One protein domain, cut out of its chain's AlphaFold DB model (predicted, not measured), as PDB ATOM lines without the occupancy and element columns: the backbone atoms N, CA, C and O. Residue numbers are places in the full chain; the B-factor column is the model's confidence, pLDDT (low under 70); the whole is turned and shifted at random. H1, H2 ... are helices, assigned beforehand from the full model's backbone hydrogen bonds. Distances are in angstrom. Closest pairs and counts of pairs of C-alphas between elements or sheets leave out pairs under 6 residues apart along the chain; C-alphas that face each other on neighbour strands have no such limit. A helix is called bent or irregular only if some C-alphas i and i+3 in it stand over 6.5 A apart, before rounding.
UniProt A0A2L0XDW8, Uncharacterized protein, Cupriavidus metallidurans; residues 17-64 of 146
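AT A GLANCE: This is residues 17 to 64 of the 146 residues of an uncharacterized protein of Cupriavidus metallidurans (UniProt A0A2L0XDW8). Two helices, H2 and H3, meet near their first residues as an L with a corner at Tyr 32 and Leu 48, and H1 lies in the opening between them, loosely side by side with H2 as a helical hairpin. H3, the longest helix, runs away from the corner, while residues 42 to 47 fold back from the far end of H2 to the corner, where H3 begins. The printed part has 48 residues, with three named helices in the order H1, H2, H3 and no named strand; its class is all helix. It is compact, with a radius of gyration of the C-alphas of 10.2 A, and its outline is only just elongated, with spans of 31 by 20 by 19 A.

IN THESE COORDINATES: H3 is residues 48 to 62, 20.8 A from first to last C-alpha; it begins at C-alpha 48 (220.905, 244.102, 179.640) and ends at C-alpha 62 (230.410, 260.841, 171.634). H2 is residues 32 to 41, 14.4 A long. H1 is residues 17 to 27, 17.5 A long, and begins at C-alpha 17 (237.774, 250.859, 180.983). H1 is irregular: C-alphas 17 and 20 are 7.5 A apart, where about 5 A would stand in a regular helix, and its line is a rough one.

HOW THE PARTS SIT: H3 touches H2 with residues 48 to 52 alone. The closest C-alphas of the two are those of Tyr 32 and Leu 48, 6.9 A apart. The lines of H2 and H3 are about perpendicular, at 81 degrees. H1 and H2 only just touch, with 3 pairs of C-alphas within 8 A, the closest being those of Ile 22 and Ile 35 at 6.5 A. They form a helical hairpin, running opposite ways at a shallow tilt of 32 degrees, only just short of steep. H1 and H3 are near each other, with 9 pairs of C-alphas within 10 A and no pair within 8 A. In H2 and H3 every O i to N i+4 pair is within hydrogen-bond range; in H1 6 of 7 are.

THE WHOLE: The two C-alphas farthest apart are those of Gln 41 and Gln 64, at 31.1 A, and the first and last printed C-alphas, of Pro 17 and Gln 64, are 20.2 A apart. The printed part has no cut. The link from H1 to H2, of 4 residues, is tight, and the link from H2 to H3, of 6 residues, is short; no link is long. The mean pLDDT of the printed part is 83.9, and the model's confidence is low, under 70, at residues 62 to 64, of which residue 62 belongs to H3.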
ATOM      1  N   PRO A  17     236.598 251.454 181.625       84.38
ATOM      2  CA  PRO A  17     237.774 250.859 180.983       84.38
ATOM      3  C   PRO A  17     237.428 249.954 179.788       84.38
ATOM      4  O   PRO A  17     238.237 249.817 178.872       84.38
ATOM      5  N   HIS A  18     236.216 249.394 179.740       85.00
ATOM      6  CA  HIS A  18     235.777 248.471 178.690       85.00
ATOM      7  C   HIS A  18     235.040 249.159 177.529       85.00
ATOM      8  O   HIS A  18     234.694 248.491 176.553       85.00
ATOM      9  N   TRP A  19     234.829 250.484 177.571       85.38
ATOM     10  CA  TRP A  19     234.067 251.208 176.541       85.38
ATOM     11  C   TRP A  19     234.597 250.971 175.123       85.38
ATOM     12  O   TRP A  19     233.821 250.694 174.211       85.38
ATOM     13  N   LYS A  20     235.923 251.004 174.935       85.50
ATOM     14  CA  LYS A  20     236.550 250.768 173.623       85.50
ATOM     15  C   LYS A  20     236.189 249.390 173.052       85.50
ATOM     16  O   LYS A  20     235.906 249.281 171.861       85.50
ATOM     17  N   ALA A  21     236.167 248.361 173.899       86.69
ATOM     18  CA  ALA A  21     235.798 247.003 173.508       86.69
ATOM     19  C   ALA A  21     234.295 246.893 173.212       86.69
ATOM     20  O   ALA A  21     233.925 246.404 172.147       86.69
ATOM     21  N   ILE A  22     233.438 247.439 174.083       86.81
ATOM     22  CA  ILE A  22     231.977 247.480 173.886       86.81
ATOM     23  C   ILE A  22     231.627 248.170 172.558       86.81
ATOM     24  O   ILE A  22     230.821 247.659 171.780       86.81
ATOM     25  N   LYS A  23     232.265 249.309 172.263       87.06
ATOM     26  CA  LYS A  23     232.075 250.053 171.012       87.06
ATOM     27  C   LYS A  23     232.515 249.242 169.794       87.06
ATOM     28  O   LYS A  23     231.797 249.207 168.798       87.06
ATOM     29  N   LYS A  24     233.662 248.559 169.874       88.44
ATOM     30  CA  LYS A  24     234.154 247.683 168.799       88.44
ATOM     31  C   LYS A  24     233.182 246.534 168.519       88.44
ATOM     32  O   LYS A  24     232.855 246.302 167.359       88.44
ATOM     33  N   LEU A  25     232.683 245.865 169.560       88.44
ATOM     34  CA  LEU A  25     231.706 244.777 169.440       88.44
ATOM     35  C   LEU A  25     230.386 245.273 168.833       88.44
ATOM     36  O   LEU A  25     229.846 244.643 167.926       88.44
ATOM     37  N   ARG A  26     229.909 246.449 169.261       85.56
ATOM     38  CA  ARG A  26     228.701 247.076 168.706       85.56
ATOM     39  C   ARG A  26     228.853 247.410 167.221       85.56
ATOM     40  O   ARG A  26     227.958 247.107 166.439       85.56
ATOM     41  N   ASN A  27     229.978 248.005 166.828       85.94
ATOM     42  CA  ASN A  27     230.253 248.331 165.426       85.94
ATOM     43  C   ASN A  27     230.455 247.074 164.566       85.94
ATOM     44  O   ASN A  27     230.179 247.100 163.374       85.94
ATOM     45  N   GLY A  28     230.895 245.969 165.174       86.31
ATOM     46  CA  GLY A  28     230.982 244.649 164.550       86.31
ATOM     47  C   GLY A  28     229.664 243.867 164.527       86.31
ATOM     48  O   GLY A  28     229.697 242.662 164.296       86.31
ATOM     49  N   GLY A  29     228.521 244.497 164.830       86.19
ATOM     50  CA  GLY A  29     227.196 243.869 164.756       86.19
ATOM     51  C   GLY A  29     226.906 242.822 165.837       86.19
ATOM     52  O   GLY A  29     225.971 242.039 165.687       86.19
ATOM     53  N   HIS A  30     227.691 242.775 166.916       88.06
ATOM     54  CA  HIS A  30     227.470 241.801 167.985       88.06
ATOM     55  C   HIS A  30     226.221 242.164 168.792       88.06
ATOM     56  O   HIS A  30     225.936 243.335 169.063       88.06
ATOM     57  N   THR A  31     225.478 241.141 169.200       89.69
ATOM     58  CA  THR A  31     224.273 241.311 170.013       89.69
ATOM     59  C   THR A  31     224.628 241.750 171.432       89.69
ATOM     60  O   THR A  31     225.708 241.459 171.949       89.69
ATOM     61  N   TYR A  32     223.689 242.407 172.116       87.56
ATOM     62  CA  TYR A  32     223.897 242.825 173.503       87.56
ATOM     63  C   TYR A  32     224.221 241.661 174.447       87.56
ATOM     64  O   TYR A  32     224.957 241.863 175.404       87.56
ATOM     65  N   ARG A  33     223.718 240.452 174.166       87.19
ATOM     66  CA  ARG A  33     224.018 239.249 174.951       87.19
ATOM     67  C   ARG A  33     225.500 238.880 174.869       87.19
ATOM     68  O   ARG A  33     226.138 238.763 175.900       87.19
ATOM     69  N   GLN A  34     226.068 238.855 173.665       88.69
ATOM     70  CA  GLN A  34     227.498 238.586 173.456       88.69
ATOM     71  C   GLN A  34     228.398 239.641 174.120       88.69
ATOM     72  O   GLN A  34     229.496 239.334 174.573       88.69
ATOM     73  N   ILE A  35     227.937 240.895 174.186       88.81
ATOM     74  CA  ILE A  35     228.653 241.966 174.888       88.81
ATOM     75  C   ILE A  35     228.601 241.753 176.409       88.81
ATOM     76  O   ILE A  35     229.591 242.025 177.081       88.81
ATOM     77  N   ILE A  36     227.480 241.269 176.952       88.62
ATOM     78  CA  ILE A  36     227.358 240.918 178.376       88.62
ATOM     79  C   ILE A  36     228.263 239.735 178.702       88.62
ATOM     80  O   ILE A  36     229.062 239.859 179.618       88.62
ATOM     81  N   ASP A  37     228.232 238.665 177.904       89.56
ATOM     82  CA  ASP A  37     229.079 237.484 178.117       89.56
ATOM     83  C   ASP A  37     230.575 237.868 178.133       89.56
ATOM     84  O   ASP A  37     231.352 237.393 178.962       89.56
ATOM     85  N   TYR A  38     230.987 238.793 177.257       89.00
ATOM     86  CA  TYR A  38     232.342 239.354 177.254       89.00
ATOM     87  C   TYR A  38     232.667 240.155 178.528       89.00
ATOM     88  O   TYR A  38     233.782 240.080 179.046       89.00
ATOM     89  N   LEU A  39     231.713 240.941 179.035       87.56
ATOM     90  CA  LEU A  39     231.892 241.720 180.262       87.56
ATOM     91  C   LEU A  39     231.916 240.827 181.508       87.56
ATOM     92  O   LEU A  39     232.727 241.073 182.398       87.56
ATOM     93  N   GLU A  40     231.116 239.765 181.542       88.19
ATOM     94  CA  GLU A  40     231.119 238.764 182.612       88.19
ATOM     95  C   GLU A  40     232.459 238.022 182.681       88.19
ATOM     96  O   GLU A  40     233.028 237.892 183.764       88.19
ATOM     97  N   GLN A  41     233.044 237.645 181.535       85.81
ATOM     98  CA  GLN A  41     234.402 237.078 181.473       85.81
ATOM     99  C   GLN A  41     235.483 238.047 181.976       85.81
ATOM    100  O   GLN A  41     236.514 237.620 182.493       85.81
ATOM    101  N   ALA A  42     235.246 239.355 181.854       84.12
ATOM    102  CA  ALA A  42     236.104 240.401 182.404       84.12
ATOM    103  C   ALA A  42     235.799 240.734 183.882       84.12
ATOM    104  O   ALA A  42     236.393 241.665 184.431       84.12
ATOM    105  N   GLY A  43     234.882 240.005 184.532       84.38
ATOM    106  CA  GLY A  43     234.483 240.213 185.927       84.38
ATOM    107  C   GLY A  43     233.531 241.395 186.147       84.38
ATOM    108  O   GLY A  43     233.432 241.914 187.261       84.38
ATOM    109  N   VAL A  44     232.850 241.863 185.096       85.44
ATOM    110  CA  VAL A  44     231.908 242.987 185.144       85.44
ATOM    111  C   VAL A  44     230.487 242.494 184.895       85.44
ATOM    112  O   VAL A  44     230.029 242.390 183.762       85.44
ATOM    113  N   GLU A  45     229.756 242.266 185.980       85.69
ATOM    114  CA  GLU A  45     228.343 241.896 185.920       85.69
ATOM    115  C   GLU A  45     227.470 243.128 185.636       85.69
ATOM    116  O   GLU A  45     227.492 244.126 186.371       85.69
ATOM    117  N   ILE A  46     226.686 243.075 184.558       84.88
ATOM    118  CA  ILE A  46     225.733 244.129 184.210       84.88
ATOM    119  C   ILE A  46     224.483 243.564 183.545       84.88
ATOM    120  O   ILE A  46     224.540 242.706 182.673       84.88
ATOM    121  N   SER A  47     223.327 244.111 183.915       86.00
ATOM    122  CA  SER A  47     222.063 243.753 183.283       86.00
ATOM    123  C   SER A  47     221.944 244.329 181.869       86.00
ATOM    124  O   SER A  47     222.431 245.424 181.577       86.00
ATOM    125  N   LEU A  48     221.206 243.637 180.997       82.06
ATOM    126  CA  LEU A  48     220.905 244.102 179.640       82.06
ATOM    127  C   LEU A  48     220.344 245.542 179.594       82.06
ATOM    128  O   LEU A  48     220.891 246.356 178.844       82.06
ATOM    129  N   PRO A  49     219.356 245.929 180.433       85.44
ATOM    130  CA  PRO A  49     218.886 247.314 180.480       85.44
ATOM    131  C   PRO A  49     219.965 248.298 180.953       85.44
ATOM    132  O   PRO A  49     219.998 249.449 180.515       85.44
ATOM    133  N   GLY A  50     220.856 247.866 181.853       82.50
ATOM    134  CA  GLY A  50     221.984 248.665 182.331       82.50
ATOM    135  C   GLY A  50     223.005 248.938 181.230       82.50
ATOM    136  O   GLY A  50     223.421 250.083 181.045       82.50
ATOM    137  N   LEU A  51     223.345 247.912 180.447       85.69
ATOM    138  CA  LEU A  51     224.244 248.020 179.303       85.69
ATOM    139  C   LEU A  51     223.651 248.910 178.206       85.69
ATOM    140  O   LEU A  51     224.342 249.790 177.698       85.69
ATOM    141  N   GLN A  52     222.365 248.749 177.879       86.38
ATOM    142  CA  GLN A  52     221.680 249.600 176.901       86.38
ATOM    143  C   GLN A  52     221.710 251.076 177.311       86.38
ATOM    144  O   GLN A  52     222.094 251.926 176.508       86.38
ATOM    145  N   LYS A  53     221.375 251.384 178.571       85.00
ATOM    146  CA  LYS A  53     221.445 252.753 179.108       85.00
ATOM    147  C   LYS A  53     222.865 253.308 179.070       85.00
ATOM    148  O   LYS A  53     223.061 254.472 178.728       85.00
ATOM    149  N   TYR A  54     223.853 252.487 179.418       85.50
ATOM    150  CA  TYR A  54     225.254 252.889 179.388       85.50
ATOM    151  C   TYR A  54     225.711 253.217 177.964       85.50
ATOM    152  O   TYR A  54     226.270 254.286 177.732       85.50
ATOM    153  N   ILE A  55     225.408 252.343 177.007       85.81
ATOM    154  CA  ILE A  55     225.731 252.529 175.594       85.81
ATOM    155  C   ILE A  55     225.033 253.770 175.026       85.81
ATOM    156  O   ILE A  55     225.695 254.565 174.367       85.81
ATOM    157  N   ALA A  56     223.739 253.963 175.303       83.94
ATOM    158  CA  ALA A  56     222.980 255.131 174.852       83.94
ATOM    159  C   ALA A  56     223.603 256.438 175.361       83.94
ATOM    160  O   ALA A  56     223.848 257.356 174.581       83.94
ATOM    161  N   ARG A  57     223.958 256.479 176.652       80.88
ATOM    162  CA  ARG A  57     224.641 257.622 177.265       80.88
ATOM    163  C   ARG A  57     226.014 257.873 176.648       80.88
ATOM    164  O   ARG A  57     226.376 259.020 176.428       80.88
ATOM    165  N   GLN A  58     226.792 256.827 176.384       81.69
ATOM    166  CA  GLN A  58     228.108 256.977 175.763       81.69
ATOM    167  C   GLN A  58     228.005 257.449 174.311       81.69
ATOM    168  O   GLN A  58     228.771 258.316 173.910       81.69
ATOM    169  N   THR A  59     227.020 256.974 173.543       77.50
ATOM    170  CA  THR A  59     226.770 257.524 172.205       77.50
ATOM    171  C   THR A  59     226.288 258.958 172.237       77.50
ATOM    172  O   THR A  59     226.669 259.715 171.364       77.50
ATOM    173  N   GLU A  60     225.506 259.360 173.237       74.38
ATOM    174  CA  GLU A  60     225.126 260.762 173.412       74.38
ATOM    175  C   GLU A  60     226.351 261.626 173.748       74.38
ATOM    176  O   GLU A  60     226.485 262.729 173.230       74.38
ATOM    177  N   ILE A  61     227.278 261.119 174.570       72.25
ATOM    178  CA  ILE A  61     228.546 261.794 174.894       72.25
ATOM    179  C   ILE A  61     229.452 261.902 173.655       72.25
ATOM    180  O   ILE A  61     230.031 262.959 173.429       72.25
ATOM    181  N   GLU A  62     229.572 260.846 172.845       69.06
ATOM    182  CA  GLU A  62     230.410 260.841 171.634       69.06
ATOM    183  C   GLU A  62     229.781 261.593 170.448       69.06
ATOM    184  O   GLU A  62     230.506 262.201 169.665       69.06
ATOM    185  N   ALA A  63     228.451 261.581 170.311       65.31
ATOM    186  CA  ALA A  63     227.712 262.316 169.280       65.31
ATOM    187  C   ALA A  63     227.588 263.818 169.582       65.31
ATOM    188  O   ALA A  63     227.042 264.560 168.771       65.31
ATOM    189  N   GLN A  64     228.102 264.273 170.726       53.94
ATOM    190  CA  GLN A  64     228.333 265.684 171.007       53.94
ATOM    191  C   GLN A  64     229.777 266.041 170.613       53.94
ATOM    192  O   GLN A  64     230.674 265.963 171.459       53.94
TER     193      GLN A  64